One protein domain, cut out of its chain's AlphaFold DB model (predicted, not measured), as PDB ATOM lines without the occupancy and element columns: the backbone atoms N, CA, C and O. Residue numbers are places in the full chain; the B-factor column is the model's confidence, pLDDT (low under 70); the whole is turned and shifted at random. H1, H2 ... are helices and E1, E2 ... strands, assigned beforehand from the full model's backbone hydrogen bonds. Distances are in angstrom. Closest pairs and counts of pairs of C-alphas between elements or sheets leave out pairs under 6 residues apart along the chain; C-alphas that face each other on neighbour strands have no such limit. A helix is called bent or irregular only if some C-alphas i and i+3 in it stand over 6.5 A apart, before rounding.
ATOM      1  N   VAL A   3     121.386  95.606 140.502       95.81
ATOM      2  CA  VAL A   3     122.451  96.603 140.693       95.81
ATOM      3  C   VAL A   3     123.536  96.349 139.655       95.81
ATOM      4  O   VAL A   3     123.936  95.203 139.451       95.81
ATOM      5  N   GLN A   4     123.975  97.395 138.958       95.56
ATOM      6  CA  GLN A   4     124.913  97.290 137.845       95.56
ATOM      7  C   GLN A   4     125.896  98.458 137.857       95.56
ATOM      8  O   GLN A   4     125.495  99.611 137.994       95.56
ATOM      9  N   LEU A   5     127.177  98.165 137.645       94.19
ATOM     10  CA  LEU A   5     128.163  99.189 137.315       94.19
ATOM     11  C   LEU A   5     127.960  99.628 135.860       94.19
ATOM     12  O   LEU A   5     127.854  98.785 134.962       94.19
ATOM     13  N   VAL A   6     127.905 100.936 135.628       95.19
ATOM     14  CA  VAL A   6     127.709 101.539 134.306       95.19
ATOM     15  C   VAL A   6     128.762 102.619 134.049       95.19
ATOM     16  O   VAL A   6     129.732 102.758 134.792       95.19
ATOM     17  N   GLY A   7     128.618 103.346 132.942       92.31
ATOM     18  CA  GLY A   7     129.505 104.456 132.627       92.31
ATOM     19  C   GLY A   7     130.945 104.013 132.366       92.31
ATOM     20  O   GLY A   7     131.209 102.934 131.825       92.31
ATOM     21  N   SER A   8     131.885 104.886 132.721       93.00
ATOM     22  CA  SER A   8     133.289 104.727 132.333       93.00
ATOM     23  C   SER A   8     133.970 103.517 132.970       93.00
ATOM     24  O   SER A   8     134.744 102.841 132.300       93.00
ATOM     25  N   ALA A   9     133.608 103.174 134.206       92.19
ATOM     26  CA  ALA A   9     134.141 102.012 134.909       92.19
ATOM     27  C   ALA A   9     133.714 100.678 134.273       92.19
ATOM     28  O   ALA A   9     134.436  99.687 134.345       92.19
ATOM     29  N   ARG A  10     132.553 100.648 133.600       94.00
ATOM     30  CA  ARG A  10     132.084  99.467 132.862       94.00
ATOM     31  C   ARG A  10     132.683  99.365 131.461       94.00
ATOM     32  O   ARG A  10     132.916  98.255 130.989       94.00
ATOM     33  N   LEU A  11     132.867 100.501 130.789       92.12
ATOM     34  CA  LEU A  11     133.300 100.564 129.389       92.12
ATOM     35  C   LEU A  11     134.822 100.664 129.220       92.12
ATOM     36  O   LEU A  11     135.328 100.345 128.151       92.12
ATOM     37  N   GLY A  12     135.539 101.132 130.243       93.44
ATOM     38  CA  GLY A  12     136.963 101.474 130.183       93.44
ATOM     39  C   GLY A  12     137.244 102.907 129.711       93.44
ATOM     40  O   GLY A  12     138.388 103.358 129.788       93.44
ATOM     41  N   TYR A  13     136.227 103.649 129.261       92.69
ATOM     42  CA  TYR A  13     136.350 105.029 128.774       92.69
ATOM     43  C   TYR A  13     135.084 105.838 129.056       92.69
ATOM     44  O   TYR A  13     133.973 105.310 129.102       92.69
ATOM     45  N   SER A  14     135.246 107.147 129.211       90.69
ATOM     46  CA  SER A  14     134.139 108.078 129.408       90.69
ATOM     47  C   SER A  14     133.400 108.383 128.104       90.69
ATOM     48  O   SER A  14     133.982 108.952 127.188       90.69
ATOM     49  N   LEU A  15     132.085 108.150 128.079       88.56
ATOM     50  CA  LEU A  15     131.194 108.636 127.015       88.56
ATOM     51  C   LEU A  15     130.765 110.100 127.197       88.56
ATOM     52  O   LEU A  15     130.010 110.624 126.384       88.56
ATOM     53  N   ASN A  16     131.213 110.779 128.260       86.06
ATOM     54  CA  ASN A  16     130.987 112.214 128.378       86.06
ATOM     55  C   ASN A  16     131.737 112.927 127.239       86.06
ATOM     56  O   ASN A  16     132.971 112.869 127.220       86.06
ATOM     57  N   PRO A  17     131.031 113.639 126.345       79.31
ATOM     58  CA  PRO A  17     131.646 114.289 125.197       79.31
ATOM     59  C   PRO A  17     132.687 115.345 125.583       79.31
ATOM     60  O   PRO A  17     133.601 115.618 124.825       79.31
ATOM     61  N   LYS A  18     132.593 115.934 126.781       83.56
ATOM     62  CA  LYS A  18     133.584 116.905 127.274       83.56
ATOM     63  C   LYS A  18     134.889 116.252 127.740       83.56
ATOM     64  O   LYS A  18     135.845 116.960 128.033       83.56
ATOM     65  N   LYS A  19     134.906 114.924 127.888       85.19
ATOM     66  CA  LYS A  19     136.055 114.146 128.367       85.19
ATOM     67  C   LYS A  19     136.769 113.407 127.220       85.19
ATOM     68  O   LYS A  19     137.647 112.617 127.529       85.19
ATOM     69  N   ASN A  20     136.409 113.612 125.946       84.81
ATOM     70  CA  ASN A  20     137.098 113.067 124.757       84.81
ATOM     71  C   ASN A  20     137.509 111.584 124.878       84.81
ATOM     72  O   ASN A  20     138.678 111.243 124.715       84.81
ATOM     73  N   PHE A  21     136.573 110.700 125.246       86.94
ATOM     74  CA  PHE A  21     136.841 109.265 125.452       86.94
ATOM     75  C   PHE A  21     137.999 108.954 126.420       86.94
ATOM     76  O   PHE A  21     138.657 107.918 126.310       86.94
ATOM     77  N   ARG A  22     138.239 109.825 127.410       91.62
ATOM     78  CA  ARG A  22     139.252 109.618 128.452       91.62
ATOM     79  C   ARG A  22     139.095 108.237 129.083       91.62
ATOM     80  O   ARG A  22     137.998 107.876 129.521       91.62
ATOM     81  N   ARG A  23     140.205 107.498 129.154       94.25
ATOM     82  CA  ARG A  23     140.271 106.181 129.797       94.25
ATOM     83  C   ARG A  23     139.875 106.274 131.267       94.25
ATOM     84  O   ARG A  23     140.170 107.266 131.941       94.25
ATOM     85  N   PHE A  24     139.216 105.232 131.750       93.69
ATOM     86  CA  PHE A  24     138.944 105.063 133.166       93.69
ATOM     87  C   PHE A  24     140.261 104.985 133.948       93.69
ATOM     88  O   PHE A  24     141.235 104.392 133.486       93.69
ATOM     89  N   HIS A  25     140.288 105.632 135.105       91.19
ATOM     90  CA  HIS A  25     141.417 105.671 136.032       91.19
ATOM     91  C   HIS A  25     140.889 105.967 137.436       91.19
ATOM     92  O   HIS A  25     139.709 106.261 137.608       91.19
ATOM     93  N   GLU A  26     141.769 105.915 138.421       88.81
ATOM     94  CA  GLU A  26     141.458 105.986 139.853       88.81
ATOM     95  C   GLU A  26     140.688 107.237 140.319       88.81
ATOM     96  O   GLU A  26     139.879 107.145 141.235       88.81
ATOM     97  N   SER A  27     140.838 108.381 139.641       88.50
ATOM     98  CA  SER A  27     140.045 109.595 139.910       88.50
ATOM     99  C   SER A  27     138.782 109.724 139.046       88.50
ATOM    100  O   SER A  27     138.176 110.793 138.968       88.50
ATOM    101  N   SER A  28     138.385 108.661 138.342       90.88
ATOM    102  CA  SER A  28     137.107 108.617 137.629       90.88
ATOM    103  C   SER A  28     135.982 108.195 138.563       90.88
ATOM    104  O   SER A  28     136.142 107.269 139.351       90.88
ATOM    105  N   ASP A  29     134.829 108.835 138.404       91.25
ATOM    106  CA  ASP A  29     133.613 108.528 139.157       91.25
ATOM    107  C   ASP A  29     133.115 107.095 138.879       91.25
ATOM    108  O   ASP A  29     133.245 106.570 137.761       91.25
ATOM    109  N   LEU A  30     132.503 106.474 139.888       92.69
ATOM    110  CA  LEU A  30     131.841 105.175 139.787       92.69
ATOM    111  C   LEU A  30     130.331 105.364 139.668       92.69
ATOM    112  O   LEU A  30     129.642 105.660 140.643       92.69
ATOM    113  N   ASP A  31     129.805 105.131 138.470       93.88
ATOM    114  CA  ASP A  31     128.371 105.205 138.210       93.88
ATOM    115  C   ASP A  31     127.704 103.848 138.474       93.88
ATOM    116  O   ASP A  31     127.968 102.854 137.789       93.88
ATOM    117  N   VAL A  32     126.794 103.804 139.444       95.00
ATOM    118  CA  VAL A  32     126.045 102.604 139.825       95.00
ATOM    119  C   VAL A  32     124.569 102.786 139.478       95.00
ATOM    120  O   VAL A  32     123.872 103.638 140.031       95.00
ATOM    121  N   ALA A  33     124.071 101.948 138.574       97.44
ATOM    122  CA  ALA A  33     122.659 101.865 138.234       97.44
ATOM    123  C   ALA A  33     121.948 100.858 139.144       97.44
ATOM    124  O   ALA A  33     122.365  99.707 139.275       97.44
ATOM    125  N   ILE A  34     120.838 101.281 139.734       97.69
ATOM    126  CA  ILE A  34     119.974 100.460 140.577       97.69
ATOM    127  C   ILE A  34     118.608 100.418 139.920       97.69
ATOM    128  O   ILE A  34     118.068 101.452 139.546       97.69
ATOM    129  N   ILE A  35     118.051  99.225 139.756       98.50
ATOM    130  CA  ILE A  35     116.759  99.019 139.111       98.50
ATOM    131  C   ILE A  35     115.823  98.356 140.111       98.50
ATOM    132  O   ILE A  35     116.009  97.192 140.483       98.50
ATOM    133  N   SER A  36     114.817  99.100 140.549       98.25
ATOM    134  CA  SER A  36     113.749  98.605 141.415       98.25
ATOM    135  C   SER A  36     112.543  99.529 141.277       98.25
ATOM    136  O   SER A  36     112.642 100.690 141.675       98.25
ATOM    137  N   PRO A  37     111.420  99.037 140.727       98.19
ATOM    138  CA  PRO A  37     110.169  99.788 140.694       98.19
ATOM    139  C   PRO A  37     109.723 100.244 142.087       98.19
ATOM    140  O   PRO A  37     109.283 101.374 142.251       98.19
ATOM    141  N   GLU A  38     109.898  99.390 143.095       98.06
ATOM    142  CA  GLU A  38     109.431  99.621 144.463       98.06
ATOM    143  C   GLU A  38     110.209 100.760 145.131       98.06
ATOM    144  O   GLU A  38     109.616 101.714 145.632       98.06
ATOM    145  N   LEU A  39     111.547 100.701 145.079       97.62
ATOM    146  CA  LEU A  39     112.395 101.784 145.586       97.62
ATOM    147  C   LEU A  39     112.195 103.067 144.783       97.62
ATOM    148  O   LEU A  39     112.272 104.153 145.350       97.62
ATOM    149  N   PHE A  40     111.965 102.955 143.471       98.38
ATOM    150  CA  PHE A  40     111.713 104.113 142.623       98.38
ATOM    151  C   PHE A  40     110.434 104.833 143.047       98.38
ATOM    152  O   PHE A  40     110.468 106.043 143.245       98.38
ATOM    153  N   ASP A  41     109.330 104.105 143.216       98.06
ATOM    154  CA  ASP A  41     108.044 104.690 143.595       98.06
ATOM    155  C   ASP A  41     108.116 105.308 145.006       98.06
ATOM    156  O   ASP A  41     107.620 106.417 145.215       98.06
ATOM    157  N   GLN A  42     108.825 104.662 145.943       97.81
ATOM    158  CA  GLN A  42     109.115 105.228 147.265       97.81
ATOM    159  C   GLN A  42     109.926 106.531 147.165       97.81
ATOM    160  O   GLN A  42     109.492 107.578 147.650       97.81
ATOM    161  N   ALA A  43     111.084 106.493 146.500       97.88
ATOM    162  CA  ALA A  43     111.966 107.650 146.366       97.88
ATOM    163  C   ALA A  43     111.311 108.789 145.577       97.88
ATOM    164  O   ALA A  43     111.571 109.954 145.858       97.88
ATOM    165  N   TRP A  44     110.454 108.482 144.601       97.81
ATOM    166  CA  TRP A  44     109.681 109.483 143.872       97.81
ATOM    167  C   TRP A  44     108.654 110.166 144.779       97.81
ATOM    168  O   TRP A  44     108.518 111.391 144.723       97.81
ATOM    169  N   GLY A  45     107.967 109.405 145.636       97.31
ATOM    170  CA  GLY A  45     107.078 109.950 146.660       97.31
ATOM    171  C   GLY A  45     107.774 111.024 147.495       97.31
ATOM    172  O   GLY A  45     107.313 112.164 147.511       97.31
ATOM    173  N   GLU A  46     108.924 110.675 148.073       97.56
ATOM    174  CA  GLU A  46     109.754 111.564 148.899       97.56
ATOM    175  C   GLU A  46     110.345 112.731 148.086       97.56
ATOM    176  O   GLU A  46     110.353 113.880 148.528       97.56
ATOM    177  N   LEU A  47     110.779 112.476 146.847       97.00
ATOM    178  CA  LEU A  47     111.341 113.496 145.963       97.00
ATOM    179  C   LEU A  47     110.366 114.652 145.724       97.00
ATOM    180  O   LEU A  47     110.812 115.792 145.643       97.00
ATOM    181  N   ARG A  48     109.057 114.389 145.610       95.50
ATOM    182  CA  ARG A  48     108.056 115.451 145.393       95.50
ATOM    183  C   ARG A  48     108.031 116.475 146.523       95.50
ATOM    184  O   ARG A  48     107.767 117.636 146.246       95.50
ATOM    185  N   GLU A  49     108.319 116.055 147.747       95.12
ATOM    186  CA  GLU A  49     108.416 116.945 148.903       95.12
ATOM    187  C   GLU A  49     109.790 117.626 148.934       95.12
ATOM    188  O   GLU A  49     109.884 118.843 149.075       95.12
ATOM    189  N   ILE A  50     110.860 116.860 148.688       94.44
ATOM    190  CA  ILE A  50     112.244 117.356 148.691       94.44
ATOM    191  C   ILE A  50     112.461 118.482 147.666       94.44
ATOM    192  O   ILE A  50     113.157 119.448 147.964       94.44
ATOM    193  N   ILE A  51     111.886 118.397 146.459       93.62
ATOM    194  CA  ILE A  51     112.102 119.415 145.406       93.62
ATOM    195  C   ILE A  51     111.387 120.750 145.650       93.62
ATOM    196  O   ILE A  51     111.561 121.683 144.856       93.62
ATOM    197  N   GLU A  52     110.538 120.841 146.670       92.88
ATOM    198  CA  GLU A  52     109.904 122.102 147.062       92.88
ATOM    199  C   GLU A  52     110.776 122.914 148.033       92.88
ATOM    200  O   GLU A  52     110.579 124.118 148.150       92.88
ATOM    201  N   ASP A  53     111.800 122.302 148.636       93.44
ATOM    202  CA  ASP A  53     112.826 122.994 149.422       93.44
ATOM    203  C   ASP A  53     113.703 123.890 148.514       93.44
ATOM    204  O   ASP A  53     114.217 123.454 147.472       93.44
ATOM    205  N   GLU A  54     113.900 125.151 148.917       91.75
ATOM    206  CA  GLU A  54     114.696 126.153 148.194       91.75
ATOM    207  C   GLU A  54     116.141 125.701 147.942       91.75
ATOM    208  O   GLU A  54     116.734 126.068 146.922       91.75
ATOM    209  N   MET A  55     116.690 124.825 148.792       91.25
ATOM    210  CA  MET A  55     118.016 124.231 148.598       91.25
ATOM    211  C   MET A  55     118.154 123.493 147.254       91.25
ATOM    212  O   MET A  55     119.264 123.341 146.735       91.25
ATOM    213  N   PHE A  56     117.041 123.051 146.657       91.69
ATOM    214  CA  PHE A  56     117.014 122.345 145.378       91.69
ATOM    215  C   PHE A  56     116.556 123.212 144.201       91.69
ATOM    216  O   PHE A  56     116.473 122.690 143.086       91.69
ATOM    217  N   ALA A  57     116.323 124.518 144.383       91.31
ATOM    218  CA  ALA A  57     115.812 125.405 143.331       91.31
ATOM    219  C   ALA A  57     116.621 125.297 142.021       91.31
ATOM    220  O   ALA A  57     116.059 125.068 140.948       91.31
ATOM    221  N   ASN A  58     117.954 125.307 142.123       94.25
ATOM    222  CA  ASN A  58     118.867 125.207 140.975       94.25
ATOM    223  C   ASN A  58     118.946 123.799 140.351       94.25
ATOM    224  O   ASN A  58     119.463 123.635 139.247       94.25
ATOM    225  N   LYS A  59     118.440 122.768 141.039       94.31
ATOM    226  CA  LYS A  59     118.442 121.366 140.583       94.31
ATOM    227  C   LYS A  59     117.046 120.867 140.187       94.31
ATOM    228  O   LYS A  59     116.928 119.802 139.587       94.31
ATOM    229  N   LYS A  60     115.989 121.635 140.462       93.81
ATOM    230  CA  LYS A  60     114.585 121.237 140.284       93.81
ATOM    231  C   LYS A  60     114.250 120.831 138.850       93.81
ATOM    232  O   LYS A  60     113.660 119.776 138.634       93.81
ATOM    233  N   SER A  61     114.671 121.628 137.865       94.44
ATOM    234  CA  SER A  61     114.470 121.314 136.440       94.44
ATOM    235  C   SER A  61     115.159 120.003 136.042       94.44
ATOM    236  O   SER A  61     114.557 119.137 135.406       94.44
ATOM    237  N   TYR A  62     116.398 119.814 136.500       94.69
ATOM    238  CA  TYR A  62     117.175 118.602 136.258       94.69
ATOM    239  C   TYR A  62     116.525 117.355 136.872       94.69
ATOM    240  O   TYR A  62     116.350 116.352 136.180       94.69
ATOM    241  N   LEU A  63     116.112 117.425 138.141       95.38
ATOM    242  CA  LEU A  63     115.458 116.314 138.835       95.38
ATOM    243  C   LEU A  63     114.112 115.962 138.189       95.38
ATOM    244  O   LEU A  63     113.854 114.791 137.924       95.38
ATOM    245  N   ARG A  64     113.293 116.965 137.846       95.06
ATOM    246  CA  ARG A  64     112.021 116.757 137.133       95.06
ATOM    247  C   ARG A  64     112.233 116.066 135.792       95.06
ATOM    248  O   ARG A  64     111.542 115.094 135.502       95.06
ATOM    249  N   LYS A  65     113.209 116.526 134.999       95.44
ATOM    250  CA  LYS A  65     113.565 115.890 133.724       95.44
ATOM    251  C   LYS A  65     113.878 114.406 133.911       95.44
ATOM    252  O   LYS A  65     113.378 113.590 133.148       95.44
ATOM    253  N   LEU A  66     114.695 114.055 134.903       95.94
ATOM    254  CA  LEU A  66     115.075 112.661 135.129       95.94
ATOM    255  C   LEU A  66     113.892 111.786 135.540       95.94
ATOM    256  O   LEU A  66     113.783 110.667 135.046       95.94
ATOM    257  N   VAL A  67     112.976 112.300 136.364       95.50
ATOM    258  CA  VAL A  67     111.769 111.553 136.754       95.50
ATOM    259  C   VAL A  67     110.908 111.217 135.535       95.50
ATOM    260  O   VAL A  67     110.420 110.093 135.439       95.50
ATOM    261  N   PHE A  68     110.779 112.127 134.560       94.75
ATOM    262  CA  PHE A  68     110.111 111.825 133.283       94.75
ATOM    263  C   PHE A  68     110.818 110.734 132.468       94.75
ATOM    264  O   PHE A  68     110.192 110.060 131.656       94.75
ATOM    265  N   GLU A  69     112.119 110.546 132.683       95.69
ATOM    266  CA  GLU A  69     112.905 109.452 132.108       95.69
ATOM    267  C   GLU A  69     112.905 108.196 132.995       95.69
ATOM    268  O   GLU A  69     113.672 107.267 132.740       95.69
ATOM    269  N   GLU A  70     112.057 108.162 134.028       97.94
ATOM    270  CA  GLU A  70     111.980 107.103 135.035       97.94
ATOM    271  C   GLU A  70     113.339 106.825 135.705       97.94
ATOM    272  O   GLU A  70     113.728 105.675 135.941       97.94
ATOM    273  N   CYS A  71     114.067 107.908 135.995       98.19
ATOM    274  CA  CYS A  71     115.372 107.926 136.645       98.19
ATOM    275  C   CYS A  71     115.386 108.931 137.809       98.19
ATOM    276  O   CYS A  71     114.836 110.026 137.716       98.19
ATOM    277  N   ILE A  72     116.056 108.589 138.906       97.88
ATOM    278  CA  ILE A  72     116.285 109.473 140.049       97.88
ATOM    279  C   ILE A  72     117.791 109.563 140.315       97.88
ATOM    280  O   ILE A  72     118.492 108.552 140.405       97.88
ATOM    281  N   ALA A  73     118.283 110.799 140.439       96.00
ATOM    282  CA  ALA A  73     119.661 111.125 140.798       96.00
ATOM    283  C   ALA A  73     119.858 111.017 142.312       96.00
ATOM    284  O   ALA A  73     119.659 111.998 143.034       96.00
ATOM    285  N   LEU A  74     120.211 109.834 142.813       95.19
ATOM    286  CA  LEU A  74     120.393 109.655 144.252       95.19
ATOM    287  C   LEU A  74     121.618 110.426 144.755       95.19
ATOM    288  O   LEU A  74     121.564 110.979 145.840       95.19
ATOM    289  N   ASP A  75     122.660 110.605 143.943       89.56
ATOM    290  CA  ASP A  75     123.791 111.501 144.238       89.56
ATOM    291  C   ASP A  75     123.370 112.926 144.657       89.56
ATOM    292  O   ASP A  75     124.073 113.598 145.409       89.56
ATOM    293  N   VAL A  76     122.187 113.379 144.229       92.75
ATOM    294  CA  VAL A  76     121.659 114.705 144.563       92.75
ATOM    295  C   VAL A  76     120.793 114.706 145.823       92.75
ATOM    296  O   VAL A  76     120.836 115.678 146.575       92.75
ATOM    297  N   ILE A  77     119.975 113.671 146.028       94.50
ATOM    298  CA  ILE A  77     118.893 113.687 147.030       94.50
ATOM    299  C   ILE A  77     119.053 112.648 148.143       94.50
ATOM    300  O   ILE A  77     118.296 112.698 149.107       94.50
ATOM    301  N   LEU A  78     120.005 111.716 148.028       93.62
ATOM    302  CA  LEU A  78     120.131 110.554 148.914       93.62
ATOM    303  C   LEU A  78     120.090 110.923 150.402       93.62
ATOM    304  O   LEU A  78     119.323 110.274 151.102       93.62
ATOM    305  N   PRO A  79     120.790 111.964 150.901       92.31
ATOM    306  CA  PRO A  79     120.767 112.300 152.328       92.31
ATOM    307  C   PRO A  79     119.390 112.700 152.878       92.31
ATOM    308  O   PRO A  79     119.199 112.688 154.089       92.31
ATOM    309  N   ARG A  80     118.447 113.089 152.012       94.31
ATOM    310  CA  ARG A  80     117.077 113.470 152.393       94.31
ATOM    311  C   ARG A  80     116.081 112.315 152.263       94.31
ATOM    312  O   ARG A  80     114.936 112.484 152.661       94.31
ATOM    313  N   LEU A  81     116.499 111.179 151.703       96.38
ATOM    314  CA  LEU A  81     115.645 110.005 151.582       96.38
ATOM    315  C   LEU A  81     115.626 109.204 152.885       96.38
ATOM    316  O   LEU A  81     116.632 109.116 153.589       96.38
ATOM    317  N   SER A  82     114.515 108.528 153.152       96.44
ATOM    318  CA  SER A  82     114.304 107.668 154.324       96.44
ATOM    319  C   SER A  82     115.354 106.556 154.477       96.44
ATOM    320  O   SER A  82     115.671 106.135 155.587       96.44
ATOM    321  N   PHE A  83     115.942 106.098 153.370       94.62
ATOM    322  CA  PHE A  83     117.021 105.103 153.342       94.62
ATOM    323  C   PHE A  83     118.423 105.706 153.131       94.62
ATOM    324  O   PHE A  83     119.407 104.969 153.001       94.62
ATOM    325  N   GLY A  84     118.526 107.035 153.106       94.00
ATOM    326  CA  GLY A  84     119.716 107.792 152.733       94.00
ATOM    327  C   GLY A  84     120.947 107.518 153.581       94.00
ATOM    328  O   GLY A  84     122.037 107.292 153.048       94.00
ATOM    329  N   GLU A  85     120.772 107.483 154.900       93.50
ATOM    330  CA  GLU A  85     121.856 107.246 155.856       93.50
ATOM    331  C   GLU A  85     122.468 105.852 155.668       93.50
ATOM    332  O   GLU A  85     123.680 105.701 155.499       93.50
ATOM    333  N   ARG A  86     121.617 104.820 155.601       93.88
ATOM    334  CA  ARG A  86     122.051 103.429 155.410       93.88
ATOM    335  C   ARG A  86     122.840 103.255 154.112       93.88
ATOM    336  O   ARG A  86     123.819 102.505 154.069       93.88
ATOM    337  N   TRP A  87     122.408 103.922 153.050       92.69
ATOM    338  CA  TRP A  87     123.048 103.834 151.742       92.69
ATOM    339  C   TRP A  87     124.347 104.634 151.682       92.69
ATOM    340  O   TRP A  87     125.327 104.131 151.142       92.69
ATOM    341  N   SER A  88     124.396 105.807 152.316       90.88
ATOM    342  CA  SER A  88     125.631 106.587 152.477       90.88
ATOM    343  C   SER A  88     126.695 105.774 153.216       90.88
ATOM    344  O   SER A  88     127.813 105.636 152.735       90.88
ATOM    345  N   ARG A  89     126.321 105.090 154.304       91.38
ATOM    346  CA  ARG A  89     127.238 104.183 155.009       91.38
ATOM    347  C   ARG A  89     127.715 103.023 154.133       91.38
ATOM    348  O   ARG A  89     128.881 102.647 154.179       91.38
ATOM    349  N   SER A  90     126.819 102.442 153.335       89.69
ATOM    350  CA  SER A  90     127.169 101.341 152.425       89.69
ATOM    351  C   SER A  90     128.129 101.796 151.320       89.69
ATOM    352  O   SER A  90     129.027 101.044 150.946       89.69
ATOM    353  N   ARG A  91     127.978 103.035 150.840       89.31
ATOM    354  CA  ARG A  91     128.907 103.685 149.910       89.31
ATOM    355  C   ARG A  91     130.294 103.839 150.523       89.31
ATOM    356  O   ARG A  91     131.275 103.471 149.889       89.31
ATOM    357  N   ASP A  92     130.373 104.341 151.749       89.19
ATOM    358  CA  ASP A  92     131.657 104.581 152.412       89.19
ATOM    359  C   ASP A  92     132.394 103.254 152.671       89.19
ATOM    360  O   ASP A  92     133.599 103.143 152.444       89.19
ATOM    361  N   ILE A  93     131.649 102.203 153.035       90.12
ATOM    362  CA  ILE A  93     132.175 100.835 153.136       90.12
ATOM    363  C   ILE A  93     132.682 100.342 151.773       90.12
ATOM    364  O   ILE A  93     133.762  99.760 151.712       90.12
ATOM    365  N   LEU A  94     131.935 100.552 150.684       88.38
ATOM    366  CA  LEU A  94     132.361 100.157 149.338       88.38
ATOM    367  C   LEU A  94     133.686 100.826 148.952       88.38
ATOM    368  O   LEU A  94     134.596 100.133 148.510       88.38
ATOM    369  N   ILE A  95     133.809 102.140 149.155       88.12
ATOM    370  CA  ILE A  95     135.033 102.896 148.848       88.12
ATOM    371  C   ILE A  95     136.219 102.347 149.649       88.12
ATOM    372  O   ILE A  95     137.272 102.086 149.073       88.12
ATOM    373  N   ALA A  96     136.032 102.075 150.945       88.62
ATOM    374  CA  ALA A  96     137.079 101.482 151.776       88.62
ATOM    375  C   ALA A  96     137.551 100.108 151.253       88.62
ATOM    376  O   ALA A  96     138.740  99.805 151.312       88.62
ATOM    377  N   HIS A  97     136.647  99.293 150.696       90.00
ATOM    378  CA  HIS A  97     136.996  97.992 150.111       90.00
ATOM    379  C   HIS A  97     137.697  98.093 148.749       90.00
ATOM    380  O   HIS A  97     138.429  97.175 148.385       90.00
ATOM    381  N   LEU A  98     137.483  99.171 147.988       86.56
ATOM    382  CA  LEU A  98     138.163  99.388 146.706       86.56
ATOM    383  C   LEU A  98     139.650  99.744 146.881       86.56
ATOM    384  O   LEU A  98     140.427  99.596 145.938       86.56
ATOM    385  N   GLY A  99     140.050 100.151 148.087       87.75
ATOM    386  CA  GLY A  99     141.431 100.453 148.448       87.75
ATOM    387  C   GLY A  99     141.830 101.908 148.204       87.75
ATOM    388  O   GLY A  99     141.073 102.708 147.650       87.75
ATOM    389  N   GLU A 100     143.050 102.248 148.628       86.19
ATOM    390  CA  GLU A 100     143.541 103.632 148.697       86.19
ATOM    391  C   GLU A 100     143.475 104.385 147.363       86.19
ATOM    392  O   GLU A 100     143.143 105.570 147.344       86.19
ATOM    393  N   ALA A 101     143.709 103.688 146.247       83.81
ATOM    394  CA  ALA A 101     143.655 104.276 144.909       83.81
ATOM    395  C   ALA A 101     142.289 104.922 144.602       83.81
ATOM    396  O   ALA A 101     142.227 105.960 143.953       83.81
ATOM    397  N   PHE A 102     141.193 104.359 145.119       84.44
ATOM    398  CA  PHE A 102     139.833 104.833 144.855       84.44
ATOM    399  C   PHE A 102     139.239 105.657 146.007       84.44
ATOM    400  O   PHE A 102     138.051 105.968 145.969       84.44
ATOM    401  N   MET A 103     140.025 106.059 147.015       80.62
ATOM    402  CA  MET A 103     139.500 106.820 148.165       80.62
ATOM    403  C   MET A 103     138.872 108.163 147.787       80.62
ATOM    404  O   MET A 103     137.952 108.617 148.459       80.62
ATOM    405  N   ASN A 104     139.347 108.783 146.706       82.81
ATOM    406  CA  ASN A 104     138.818 110.053 146.202       82.81
ATOM    407  C   ASN A 104     137.745 109.867 145.119       82.81
ATOM    408  O   ASN A 104     137.351 110.835 144.471       82.81
ATOM    409  N   CYS A 105     137.311 108.632 144.870       86.12
ATOM    410  CA  CYS A 105     136.308 108.342 143.861       86.12
ATOM    411  C   CYS A 105     134.907 108.703 144.369       86.12
ATOM    412  O   CYS A 105     134.462 108.221 145.413       86.12
ATOM    413  N   GLU A 106     134.175 109.505 143.597       89.44
ATOM    414  CA  GLU A 106     132.752 109.718 143.837       89.44
ATOM    415  C   GLU A 106     131.938 108.528 143.316       89.44
ATOM    416  O   GLU A 106     132.035 108.139 142.150       89.44
ATOM    417  N   VAL A 107     131.093 107.963 144.178       90.75
ATOM    418  CA  VAL A 107     130.144 106.911 143.795       90.75
ATOM    419  C   VAL A 107     128.773 107.536 143.569       90.75
ATOM    420  O   VAL A 107     128.105 107.973 144.511       90.75
ATOM    421  N   ASN A 108     128.339 107.536 142.313       92.50
ATOM    422  CA  ASN A 108     127.084 108.123 141.873       92.50
ATOM    423  C   ASN A 108     126.023 107.044 141.681       92.50
ATOM    424  O   ASN A 108     126.136 106.184 140.807       92.50
ATOM    425  N   TYR A 109     124.951 107.110 142.466       95.06
ATOM    426  CA  TYR A 109     123.834 106.178 142.343       95.06
ATOM    427  C   TYR A 109     122.717 106.758 141.477       95.06
ATOM    428  O   TYR A 109     122.229 107.869 141.702       95.06
ATOM    429  N   ARG A 110     122.249 105.963 140.515       96.62
ATOM    430  CA  ARG A 110     121.074 106.268 139.696       96.62
ATOM    431  C   ARG A 110     120.024 105.196 139.882       96.62
ATOM    432  O   ARG A 110     120.274 104.028 139.597       96.62
ATOM    433  N   LEU A 111     118.853 105.601 140.361       98.12
ATOM    434  CA  LEU A 111     117.727 104.705 140.580       98.12
ATOM    435  C   LEU A 111     116.781 104.770 139.387       98.12
ATOM    436  O   LEU A 111     116.212 105.815 139.091       98.12
ATOM    437  N   TYR A 112     116.614 103.645 138.710       98.56
ATOM    438  CA  TYR A 112     115.753 103.485 137.554       98.56
ATOM    439  C   TYR A 112     114.538 102.647 137.922       98.56
ATOM    440  O   TYR A 112     114.649 101.630 138.614       98.56
ATOM    441  N   ARG A 113     113.376 103.023 137.387       98.38
ATOM    442  CA  ARG A 113     112.153 102.236 137.575       98.38
ATOM    443  C   ARG A 113     112.234 100.878 136.885       98.38
ATOM    444  O   ARG A 113     111.722  99.889 137.393       98.38
ATOM    445  N   SER A 114     112.892 100.813 135.725       98.31
ATOM    446  CA  SER A 114     112.998  99.586 134.934       98.31
ATOM    447  C   SER A 114     114.312  99.482 134.150       98.31
ATOM    448  O   SER A 114     115.006 100.471 133.903       98.31
ATOM    449  N   HIS A 115     114.619  98.273 133.670       97.81
ATOM    450  CA  HIS A 115     115.719  98.050 132.724       97.81
ATOM    451  C   HIS A 115     115.543  98.840 131.418       97.81
ATOM    452  O   HIS A 115     116.531  99.240 130.800       97.81
ATOM    453  N   LYS A 116     114.297  99.081 130.991       97.81
ATOM    454  CA  LYS A 116     113.999  99.883 129.800       97.81
ATOM    455  C   LYS A 116     114.441 101.331 130.006       97.81
ATOM    456  O   LYS A 116     115.095 101.884 129.125       97.81
ATOM    457  N   SER A 117     114.147 101.907 131.169       97.69
ATOM    458  CA  SER A 117     114.517 103.277 131.537       97.69
ATOM    459  C   SER A 117     116.043 103.444 131.565       97.69
ATOM    460  O   SER A 117     116.576 104.359 130.936       97.69
ATOM    461  N   LEU A 118     116.768 102.484 132.163       97.44
ATOM    462  CA  LEU A 118     118.235 102.442 132.101       97.44
ATOM    463  C   LEU A 118     118.740 102.379 130.651       97.44
ATOM    464  O   LEU A 118     119.606 103.161 130.264       97.44
ATOM    465  N   ARG A 119     118.200 101.470 129.830       96.25
ATOM    466  CA  ARG A 119     118.627 101.318 128.431       96.25
ATOM    467  C   ARG A 119     118.427 102.604 127.633       96.25
ATOM    468  O   ARG A 119     119.322 102.992 126.890       96.25
ATOM    469  N   ILE A 120     117.284 103.270 127.793       95.62
ATOM    470  CA  ILE A 120     116.994 104.548 127.129       95.62
ATOM    471  C   ILE A 120     118.012 105.611 127.545       95.62
ATOM    472  O   ILE A 120     118.534 106.318 126.683       95.62
ATOM    473  N   TYR A 121     118.334 105.699 128.838       94.00
ATOM    474  CA  TYR A 121     119.335 106.637 129.340       94.00
ATOM    475  C   TYR A 121     120.713 106.397 128.702       94.00
ATOM    476  O   TYR A 121     121.314 107.322 128.162       94.00
ATOM    477  N   GLN A 122     121.179 105.144 128.678       93.31
ATOM    478  CA  GLN A 122     122.473 104.792 128.078       93.31
ATOM    479  C   GLN A 122     122.504 105.061 126.564       93.31
ATOM    480  O   GLN A 122     123.489 105.589 126.048       93.31
ATOM    481  N   LEU A 123     121.417 104.759 125.845       93.88
ATOM    482  CA  LEU A 123     121.308 105.045 124.411       93.88
ATOM    483  C   LEU A 123     121.412 106.544 124.117       93.88
ATOM    484  O   LEU A 123     122.115 106.925 123.184       93.88
ATOM    485  N   LYS A 124     120.773 107.399 124.926       91.19
ATOM    486  CA  LYS A 124     120.902 108.859 124.797       91.19
ATOM    487  C   LYS A 124     122.358 109.305 124.940       91.19
ATOM    488  O   LYS A 124     122.826 110.093 124.123       91.19
ATOM    489  N   SER A 125     123.084 108.784 125.930       87.75
ATOM    490  CA  SER A 125     124.505 109.106 126.125       87.75
ATOM    491  C   SER A 125     125.366 108.704 124.925       87.75
ATOM    492  O   SER A 125     126.221 109.479 124.509       87.75
ATOM    493  N   VAL A 126     125.115 107.530 124.336       91.31
ATOM    494  CA  VAL A 126     125.832 107.067 123.134       91.31
ATOM    495  C   VAL A 126     125.523 107.942 121.919       91.31
ATOM    496  O   VAL A 126     126.443 108.307 121.196       91.31
ATOM    497  N   VAL A 127     124.255 108.306 121.700       92.62
ATOM    498  CA  VAL A 127     123.852 109.189 120.591       92.62
ATOM    499  C   VAL A 127     124.539 110.549 120.706       92.62
ATOM    500  O   VAL A 127     125.149 110.996 119.744       92.62
ATOM    501  N   ILE A 128     124.538 111.153 121.898       90.25
ATOM    502  CA  ILE A 128     125.221 112.431 122.146       90.25
ATOM    503  C   ILE A 128     126.729 112.318 121.880       90.25
ATOM    504  O   ILE A 128     127.312 113.199 121.251       90.25
ATOM    505  N   ALA A 129     127.368 111.245 122.355       88.06
ATOM    506  CA  ALA A 129     128.794 111.025 122.131       88.06
ATOM    507  C   ALA A 129     129.120 110.850 120.637       88.06
ATOM    508  O   ALA A 129     130.111 111.396 120.160       88.06
ATOM    509  N   ARG A 130     128.271 110.123 119.897       90.38
ATOM    510  CA  ARG A 130     128.395 109.931 118.447       90.38
ATOM    511  C   ARG A 130     128.259 111.250 117.694       90.38
ATOM    512  O   ARG A 130     129.122 111.557 116.882       90.38
ATOM    513  N   ASP A 131     127.183 111.993 117.939       91.25
ATOM    514  CA  ASP A 131     126.871 113.210 117.182       91.25
ATOM    515  C   ASP A 131     127.992 114.238 117.340       91.25
ATOM    516  O   ASP A 131     128.475 114.791 116.356       91.25
ATOM    517  N   ARG A 132     128.527 114.369 118.556       85.94
ATOM    518  CA  ARG A 132     129.676 115.235 118.803       85.94
ATOM    519  C   ARG A 132     130.971 114.751 118.150       85.94
ATOM    520  O   ARG A 132     131.719 115.567 117.628       85.94
ATOM    521  N   ALA A 133     131.242 113.445 118.146       84.56
ATOM    522  CA  ALA A 133     132.411 112.913 117.443       84.56
ATOM    523  C   ALA A 133     132.345 113.192 115.927       84.56
ATOM    524  O   ALA A 133     133.375 113.438 115.303       84.56
ATOM    525  N   ILE A 134     131.140 113.187 115.345       87.56
ATOM    526  CA  ILE A 134     130.916 113.567 113.945       87.56
ATOM    527  C   ILE A 134     131.175 115.066 113.748       87.56
ATOM    528  O   ILE A 134     131.929 115.424 112.849       87.56
ATOM    529  N   GLU A 135     130.598 115.930 114.587       87.19
ATOM    530  CA  GLU A 135     130.814 117.385 114.528       87.19
ATOM    531  C   GLU A 135     132.305 117.741 114.623       87.19
ATOM    532  O   GLU A 135     132.829 118.473 113.785       87.19
ATOM    533  N   GLU A 136     133.018 117.174 115.598       83.38
ATOM    534  CA  GLU A 136     134.454 117.394 115.775       83.38
ATOM    535  C   GLU A 136     135.254 116.905 114.556       83.38
ATOM    536  O   GLU A 136     136.137 117.621 114.091       83.38
ATOM    537  N   GLY A 137     134.916 115.746 113.981       77.56
ATOM    538  CA  GLY A 137     135.562 115.239 112.767       77.56
ATOM    539  C   GLY A 137     135.354 116.129 111.536       77.56
ATOM    540  O   GLY A 137     136.286 116.315 110.760       77.56
ATOM    541  N   VAL A 138     134.166 116.725 111.380       71.88
ATOM    542  CA  VAL A 138     133.855 117.658 110.279       71.88
ATOM    543  C   VAL A 138     134.603 118.987 110.425       71.88
ATOM    544  O   VAL A 138     134.963 119.595 109.426       71.88
ATOM    545  N   HIS A 139     134.869 119.445 111.650       66.19
ATOM    546  CA  HIS A 139     135.593 120.699 111.885       66.19
ATOM    547  C   HIS A 139     137.120 120.598 111.726       66.19
ATOM    548  O   HIS A 139     137.782 121.634 111.672       66.19
ATOM    549  N   HIS A 140     137.681 119.386 111.667       58.91
ATOM    550  CA  HIS A 140     139.129 119.145 111.577       58.91
ATOM    551  C   HIS A 140     139.569 118.482 110.255       58.91
ATOM    552  O   HIS A 140     140.741 118.121 110.134       58.91
TER     553      HIS A 140
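This is residues 3 to 140 of the 141 residues of an uncharacterized protein of Micromonospora halophytica (UniProt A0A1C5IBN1). Look for a small, strongly twisted sheet of four strands between helices: H2 and H5 lie on one face, with H4 on that side too but beside the strands and over none of them, and the long helix H6 runs slantwise over E4 on the other face, its residues 134 to 139 sticking out from the body. H3 sits beside the sheet near its edge strand E3, while H1 and the long loop of residues 12 to 29 lie toward the E1 and E2 side. The printed part has 138 residues, with six named helices and four named strands in the order E1 H1 E2 H2 H3 E3 H4 H5 E4 H6; the sheet runs E1 E2 E4 E3 and is mixed, and the class is mixed, helices and strands. The whole is compact, with a radius of gyration of the C-alphas of 16.2 A and spans of 50 by 36 by 29 A.

Start at C-alpha 3, (122.451, 96.603, 140.693), where E1 begins, residues 3 to 6. H1 follows at 7 to 11, then E2 at 30 to 35, 16.3 A long. Next come H2, residues 37 to 50, 19.4 A, and H3, 54 to 68, 21.2 A. E3 is 71 to 73, H4 is 74 to 80, and H5, 84 to 98, is 21.1 A long. E4 is 107 to 112, 16.1 A. H6, 115 to 139, runs 36.6 A to C-alpha 139 at (135.593, 120.699, 111.885). H3 and H4 are irregular: C-alphas 55 and 58 are 7.7 A apart, 76 and 79 8.2 A.

In the sheet, find E1 antiparallel to E2, with N 4 and O 33 at 2.8 A. E2 is parallel to E4, with N 110 and O 32 at 2.9 A, and E4 is antiparallel to E3, with N 72 and O 111 at 2.8 A. The helices make three layers, helices on both faces of a sheet: H2 and H5 on one face, H6 on the other. H6 lies over E4 at a height of 11.3 A, slantwise at 34 degrees on the local plane; H4 is on the opposite face. H3 stands at the sheet's level. H2, with residues 47 to 50 alone, only just touches H4, with 3 pairs of C-alphas within 8 A, the closest those of Ile 50 and Arg 80, 7.2 A. H4 and H5 touch only at the corner, closest at the C-alphas of Leu 78 and Gly 84, 4.7 A. H5 and H6 are apart. Every O i to N i+4 pair is within hydrogen-bond range in H1, H5 and H6, against 9 of 10 in H2, 7 of 11 in H3 and 1 of 3 in H4, where 2 of 4 O i to N i+3 pairs are.

The C-alphas of Ser 82 and His 140, the two farthest apart, are 50.7 A from each other. Residues 134 to 140, of which 134 to 139 belong to H6, stand free. The printed part has no cut; H1 to E2 is the long link. Look for low pLDDT, under 70, at residues 139 to 140.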